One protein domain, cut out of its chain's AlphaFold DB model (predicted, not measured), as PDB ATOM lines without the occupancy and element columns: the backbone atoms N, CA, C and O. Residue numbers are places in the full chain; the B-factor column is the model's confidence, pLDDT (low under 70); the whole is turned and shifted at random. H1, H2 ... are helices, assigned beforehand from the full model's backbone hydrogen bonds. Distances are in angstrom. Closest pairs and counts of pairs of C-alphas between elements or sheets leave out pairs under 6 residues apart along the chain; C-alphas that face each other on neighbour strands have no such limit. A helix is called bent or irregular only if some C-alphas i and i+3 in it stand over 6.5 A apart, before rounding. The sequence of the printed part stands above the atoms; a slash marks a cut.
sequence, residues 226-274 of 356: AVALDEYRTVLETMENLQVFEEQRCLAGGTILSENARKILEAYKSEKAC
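Overview. This is residues 226 to 274 of the 356 residues of an uncharacterized protein of Lachnospiraceae bacterium (UniProt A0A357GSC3). Two helices, H2 and H3, cross at nearly a right angle, with the first part of H2 packed on H3, and the short helix H1 lies at one end of the longest axis. At the other end the link from H2 folds back to H3 as a wide loop, and residues 248 to 253 stick out. The printed part has 49 residues with three named helices, H1, H2 and H3 in that order, and no named strand; its class is all helix. It is only just compact, close to loose, with a radius of gyration of the C-alphas of 11.4 A, and elongated, spanning 36 by 19 by 16 A.

Along the chain. H1 covers residues 227 to 232, beginning with C-alpha 227 at (38.193, 14.355, -38.285). It is irregular: C-alphas 228 and 231 are 7.2 A apart. H2, residues 236 to 248, begins with C-alpha 236 at (45.991, 4.050, -41.890) and is 18.5 A from first to last C-alpha. H3, residues 259 to 273, is 20.9 A long and ends with C-alpha 273 at (53.932, 15.081, -35.904).

Arrangement. H1 and H3 only just touch, with 3 pairs of C-alphas within 8 A; the closest C-alphas are those of Leu 229 and Ile 264, 7.2 A apart. H3 touches H1 with residues 264 to 268 alone. Their lines stand at a steep tilt of 59 degrees, opposite ways. H1 and H2 meet only through their link. H2 touches H3 with residues 236 to 240 alone, and the closest C-alphas, of Glu 240 and Leu 265, are 6.7 A apart. Their lines are about perpendicular, at 74 degrees. In H2 and H3 every O i to N i+4 pair is within hydrogen-bond range; in H1 0 of 2 are, beside 2 of 3 O i to N i+3 pairs.

Size, cuts and confidence. The C-alphas farthest apart, of Val 227 and Ala 252, are 35.6 A apart. The printed part has no cut. The link from H1 to H2 is tight, and that from H2 to H3, 10 residues, is short. The mean pLDDT of the printed part is 84.6, and residues 250 to 254 are under 70.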
ATOM      1  N   ALA A 226      42.687  14.398 -36.769       86.75
ATOM      2  CA  ALA A 226      41.968  14.956 -37.908       86.75
ATOM      3  C   ALA A 226      40.645  14.210 -38.092       86.75
ATOM      4  O   ALA A 226      40.642  12.991 -38.281       86.75
ATOM      5  N   VAL A 227      39.531  14.944 -38.099       85.94
ATOM      6  CA  VAL A 227      38.193  14.355 -38.285       85.94
ATOM      7  C   VAL A 227      38.073  13.726 -39.676       85.94
ATOM      8  O   VAL A 227      37.505  12.651 -39.828       85.94
ATOM      9  N   ALA A 228      38.704  14.328 -40.688       84.94
ATOM     10  CA  ALA A 228      38.735  13.800 -42.055       84.94
ATOM     11  C   ALA A 228      39.413  12.420 -42.183       84.94
ATOM     12  O   ALA A 228      39.239  11.742 -43.194       84.94
ATOM     13  N   LEU A 229      40.196  11.996 -41.183       88.44
ATOM     14  CA  LEU A 229      40.846  10.685 -41.170       88.44
ATOM     15  C   LEU A 229      40.002   9.597 -40.495       88.44
ATOM     16  O   LEU A 229      40.399   8.432 -40.540       88.44
ATOM     17  N   ASP A 230      38.860   9.941 -39.888       86.12
ATOM     18  CA  ASP A 230      38.054   9.011 -39.087       86.12
ATOM     19  C   ASP A 230      37.562   7.801 -39.891       86.12
ATOM     20  O   ASP A 230      37.654   6.669 -39.414       86.12
ATOM     21  N   GLU A 231      37.150   8.007 -41.144       87.94
ATOM     22  CA  GLU A 231      36.702   6.929 -42.039       87.94
ATOM     23  C   GLU A 231      37.819   5.935 -42.402       87.94
ATOM     24  O   GLU A 231      37.548   4.799 -42.791       87.94
ATOM     25  N   TYR A 232      39.083   6.341 -42.252       89.44
ATOM     26  CA  TYR A 232      40.247   5.568 -42.681       89.44
ATOM     27  C   TYR A 232      41.029   4.947 -41.517       89.44
ATOM     28  O   TYR A 232      41.956   4.179 -41.765       89.44
ATOM     29  N   ARG A 233      40.678   5.224 -40.249       88.69
ATOM     30  CA  ARG A 233      41.480   4.863 -39.054       88.69
ATOM     31  C   ARG A 233      41.910   3.399 -38.992       88.69
ATOM     32  O   ARG A 233      43.026   3.118 -38.568       88.69
ATOM     33  N   THR A 234      41.057   2.483 -39.445       90.00
ATOM     34  CA  THR A 234      41.322   1.034 -39.448       90.00
ATOM     35  C   THR A 234      42.375   0.604 -40.471       90.00
ATOM     36  O   THR A 234      42.948  -0.474 -40.332       90.00
ATOM     37  N   VAL A 235      42.641   1.426 -41.492       90.25
ATOM     38  CA  VAL A 235      43.561   1.109 -42.595       90.25
ATOM     39  C   VAL A 235      44.803   2.001 -42.642       90.25
ATOM     40  O   VAL A 235      45.735   1.661 -43.367       90.25
ATOM     41  N   LEU A 236      44.869   3.091 -41.866       90.88
ATOM     42  CA  LEU A 236      45.991   4.050 -41.890       90.88
ATOM     43  C   LEU A 236      47.357   3.401 -41.622       90.88
ATOM     44  O   LEU A 236      48.307   3.661 -42.356       90.88
ATOM     45  N   GLU A 237      47.456   2.531 -40.616       89.12
ATOM     46  CA  GLU A 237      48.707   1.832 -40.281       89.12
ATOM     47  C   GLU A 237      49.136   0.876 -41.405       89.12
ATOM     48  O   GLU A 237      50.300   0.830 -41.802       89.12
ATOM     49  N   THR A 238      48.178   0.165 -42.003       90.50
ATOM     50  CA  THR A 238      48.422  -0.691 -43.170       90.50
ATOM     51  C   THR A 238      48.899   0.128 -44.368       90.50
ATOM     52  O   THR A 238      49.844  -0.269 -45.046       90.50
ATOM     53  N   MET A 239      48.284   1.285 -44.626       89.69
ATOM     54  CA  MET A 239      48.685   2.191 -45.704       89.69
ATOM     55  C   MET A 239      50.103   2.742 -45.491       89.69
ATOM     56  O   MET A 239      50.875   2.817 -46.444       89.69
ATOM     57  N   GLU A 240      50.472   3.081 -44.255       89.31
ATOM     58  CA  GLU A 240      51.818   3.546 -43.904       89.31
ATOM     59  C   GLU A 240      52.862   2.433 -44.094       89.31
ATOM     60  O   GLU A 240      53.903   2.658 -44.710       89.31
ATOM     61  N   ASN A 241      52.552   1.205 -43.672       89.50
ATOM     62  CA  ASN A 241      53.409   0.038 -43.896       89.50
ATOM     63  C   ASN A 241      53.603  -0.266 -45.391       89.50
ATOM     64  O   ASN A 241      54.706  -0.613 -45.817       89.50
ATOM     65  N   LEU A 242      52.552  -0.104 -46.203       87.62
ATOM     66  CA  LEU A 242      52.640  -0.232 -47.660       87.62
ATOM     67  C   LEU A 242      53.528   0.853 -48.277       87.62
ATOM     68  O   LEU A 242      54.301   0.549 -49.182       87.62
ATOM     69  N   GLN A 243      53.473   2.087 -47.767       86.38
ATOM     70  CA  GLN A 243      54.368   3.161 -48.203       86.38
ATOM     71  C   GLN A 243      55.833   2.826 -47.901       86.38
ATOM     72  O   GLN A 243      56.682   2.935 -48.783       86.38
ATOM     73  N   VAL A 244      56.128   2.360 -46.684       86.06
ATOM     74  CA  VAL A 244      57.484   1.939 -46.297       86.06
ATOM     75  C   VAL A 244      57.967   0.781 -47.177       86.06
ATOM     76  O   VAL A 244      59.119   0.765 -47.608       86.06
ATOM     77  N   PHE A 245      57.091  -0.176 -47.490       85.56
ATOM     78  CA  PHE A 245      57.409  -1.289 -48.383       85.56
ATOM     79  C   PHE A 245      57.730  -0.830 -49.817       85.56
ATOM     80  O   PHE A 245      58.698  -1.321 -50.400       85.56
ATOM     81  N   GLU A 246      56.959   0.111 -50.377       82.19
ATOM     82  CA  GLU A 246      57.251   0.736 -51.679       82.19
ATOM     83  C   GLU A 246      58.601   1.458 -51.688       82.19
ATOM     84  O   GLU A 246      59.368   1.330 -52.640       82.19
ATOM     85  N   GLU A 247      58.906   2.218 -50.634       80.50
ATOM     86  CA  GLU A 247      60.149   2.990 -50.527       80.50
ATOM     87  C   GLU A 247      61.383   2.077 -50.413       80.50
ATOM     88  O   GLU A 247      62.455   2.406 -50.923       80.50
ATOM     89  N   GLN A 248      61.236   0.903 -49.791       81.75
ATOM     90  CA  GLN A 248      62.318  -0.071 -49.604       81.75
ATOM     91  C   GLN A 248      62.551  -0.997 -50.805       81.75
ATOM     92  O   GLN A 248      63.616  -1.613 -50.907       81.75
ATOM     93  N   ARG A 249      61.576  -1.145 -51.710       75.81
ATOM     94  CA  ARG A 249      61.687  -2.019 -52.885       75.81
ATOM     95  C   ARG A 249      61.281  -1.268 -54.143       75.81
ATOM     96  O   ARG A 249      60.111  -0.968 -54.330       75.81
ATOM     97  N   CYS A 250      62.223  -1.062 -55.066       61.25
ATOM     98  CA  CYS A 250      61.899  -0.554 -56.398       61.25
ATOM     99  C   CYS A 250      60.987  -1.552 -57.133       61.25
ATOM    100  O   CYS A 250      61.448  -2.553 -57.683       61.25
ATOM    101  N   LEU A 251      59.681  -1.289 -57.121       69.69
ATOM    102  CA  LEU A 251      58.692  -2.083 -57.837       69.69
ATOM    103  C   LEU A 251      58.755  -1.736 -59.327       69.69
ATOM    104  O   LEU A 251      58.599  -0.585 -59.722       69.69
ATOM    105  N   ALA A 252      58.937  -2.750 -60.171       62.06
ATOM    106  CA  ALA A 252      59.038  -2.592 -61.623       62.06
ATOM    107  C   ALA A 252      57.722  -2.144 -62.309       62.06
ATOM    108  O   ALA A 252      57.718  -1.916 -63.515       62.06
ATOM    109  N   GLY A 253      56.609  -2.038 -61.567       62.81
ATOM    110  CA  GLY A 253      55.248  -1.855 -62.096       62.81
ATOM    111  C   GLY A 253      54.502  -0.596 -61.637       62.81
ATOM    112  O   GLY A 253      53.299  -0.509 -61.865       62.81
ATOM    113  N   GLY A 254      55.176   0.369 -61.006       67.38
ATOM    114  CA  GLY A 254      54.550   1.601 -60.507       67.38
ATOM    115  C   GLY A 254      54.223   1.566 -59.011       67.38
ATOM    116  O   GLY A 254      54.753   0.744 -58.265       67.38
ATOM    117  N   THR A 255      53.390   2.504 -58.564       73.81
ATOM    118  CA  THR A 255      53.079   2.760 -57.147       73.81
ATOM    119  C   THR A 255      51.778   2.054 -56.745       73.81
ATOM    120  O   THR A 255      50.774   2.198 -57.440       73.81
ATOM    121  N   ILE A 256      51.779   1.304 -55.639       81.25
ATOM    122  CA  ILE A 256      50.612   0.605 -55.060       81.25
ATOM    123  C   ILE A 256      49.617   1.626 -54.485       81.25
ATOM    124  O   ILE A 256      48.405   1.477 -54.635       81.25
ATOM    125  N   LEU A 257      50.117   2.684 -53.844       83.69
ATOM    126  CA  LEU A 257      49.312   3.747 -53.252       83.69
ATOM    127  C   LEU A 257      48.893   4.787 -54.302       83.69
ATOM    128  O   LEU A 257      49.725   5.344 -55.021       83.69
ATOM    129  N   SER A 258      47.591   5.093 -54.347       87.56
ATOM    130  CA  SER A 258      47.035   6.164 -55.183       87.56
ATOM    131  C   SER A 258      47.450   7.559 -54.695       87.56
ATOM    132  O   SER A 258      47.875   7.741 -53.553       87.56
ATOM    133  N   GLU A 259      47.275   8.581 -55.536       85.00
ATOM    134  CA  GLU A 259      47.540   9.975 -55.147       85.00
ATOM    135  C   GLU A 259      46.690  10.412 -53.938       85.00
ATOM    136  O   GLU A 259      47.192  11.063 -53.025       85.00
ATOM    137  N   ASN A 260      45.424   9.985 -53.875       87.94
ATOM    138  CA  ASN A 260      44.552  10.256 -52.729       87.94
ATOM    139  C   ASN A 260      45.025   9.523 -51.467       87.94
ATOM    140  O   ASN A 260      45.054  10.122 -50.396       87.94
ATOM    141  N   ALA A 261      45.455   8.262 -51.586       87.19
ATOM    142  CA  ALA A 261      46.028   7.510 -50.469       87.19
ATOM    143  C   ALA A 261      47.282   8.196 -49.903       87.19
ATOM    144  O   ALA A 261      47.466   8.249 -48.689       87.19
ATOM    145  N   ARG A 262      48.114   8.778 -50.775       86.44
ATOM    146  CA  ARG A 262      49.290   9.561 -50.372       86.44
ATOM    147  C   ARG A 262      48.912  10.847 -49.639       86.44
ATOM    148  O   ARG A 262      49.514  11.121 -48.609       86.44
ATOM    149  N   LYS A 263      47.888  11.575 -50.100       88.56
ATOM    150  CA  LYS A 263      47.358  12.767 -49.403       88.56
ATOM    151  C   LYS A 263      46.793  12.424 -48.016       88.56
ATOM    152  O   LYS A 263      47.043  13.147 -47.057       88.56
ATOM    153  N   ILE A 264      46.087  11.297 -47.886       91.00
ATOM    154  CA  ILE A 264      45.586  10.790 -46.593       91.00
ATOM    155  C   ILE A 264      46.755  10.455 -45.653       91.00
ATOM    156  O   ILE A 264      46.742  10.848 -44.487       91.00
ATOM    157  N   LEU A 265      47.792   9.775 -46.152       90.50
ATOM    158  CA  LEU A 265      48.991   9.467 -45.364       90.50
ATOM    159  C   LEU A 265      49.784  10.713 -44.972       90.50
ATOM    160  O   LEU A 265      50.325  10.765 -43.874       90.50
ATOM    161  N   GLU A 266      49.847  11.723 -45.833       89.38
ATOM    162  CA  GLU A 266      50.472  13.009 -45.519       89.38
ATOM    163  C   GLU A 266      49.737  13.724 -44.374       89.38
ATOM    164  O   GLU A 266      50.372  14.188 -43.422       89.38
ATOM    165  N   ALA A 267      48.400  13.725 -44.397       87.75
ATOM    166  CA  ALA A 267      47.586  14.226 -43.292       87.75
ATOM    167  C   ALA A 267      47.791  13.404 -42.003       87.75
ATOM    168  O   ALA A 267      47.938  13.979 -40.925       87.75
ATOM    169  N   TYR A 268      47.888  12.074 -42.101       91.56
ATOM    170  CA  TYR A 268      48.147  11.194 -40.956       91.56
ATOM    171  C   TYR A 268      49.546  11.391 -40.350       91.56
ATOM    172  O   TYR A 268      49.702  11.436 -39.131       91.56
ATOM    173  N   LYS A 269      50.574  11.579 -41.186       89.50
ATOM    174  CA  LYS A 269      51.931  11.928 -40.738       89.50
ATOM    175  C   LYS A 269      51.961  13.298 -40.061       89.50
ATOM    176  O   LYS A 269      52.612  13.450 -39.031       89.50
ATOM    177  N   SER A 270      51.222  14.265 -40.602       87.88
ATOM    178  CA  SER A 270      51.078  15.602 -40.013       87.88
ATOM    179  C   SER A 270      50.380  15.554 -38.649       87.88
ATOM    180  O   SER A 270      50.812  16.225 -37.716       87.88
ATOM    181  N   GLU A 271      49.352  14.710 -38.496       88.62
ATOM    182  CA  GLU A 271      48.711  14.431 -37.206       88.62
ATOM    183  C   GLU A 271      49.699  13.817 -36.203       88.62
ATOM    184  O   GLU A 271      49.840  14.331 -35.096       88.62
ATOM    185  N   LYS A 272      50.445  12.770 -36.592       87.69
ATOM    186  CA  LYS A 272      51.468  12.147 -35.729       87.69
ATOM    187  C   LYS A 272      52.579  13.113 -35.315       87.69
ATOM    188  O   LYS A 272      53.139  12.963 -34.231       87.69
ATOM    189  N   ALA A 273      52.920  14.069 -36.177       87.62
ATOM    190  CA  ALA A 273      53.932  15.081 -35.904       87.62
ATOM    191  C   ALA A 273      53.447  16.172 -34.932       87.62
ATOM    192  O   ALA A 273      54.271  16.916 -34.396       87.62
ATOM    193  N   CYS A 274      52.136  16.279 -34.678       86.62
ATOM    194  CA  CYS A 274      51.606  17.205 -33.687       86.62
ATOM    195  C   CYS A 274      52.037  16.783 -32.277       86.62
ATOM    196  O   CYS A 274      51.735  15.683 -31.810       86.62
TER     197      CYS A 274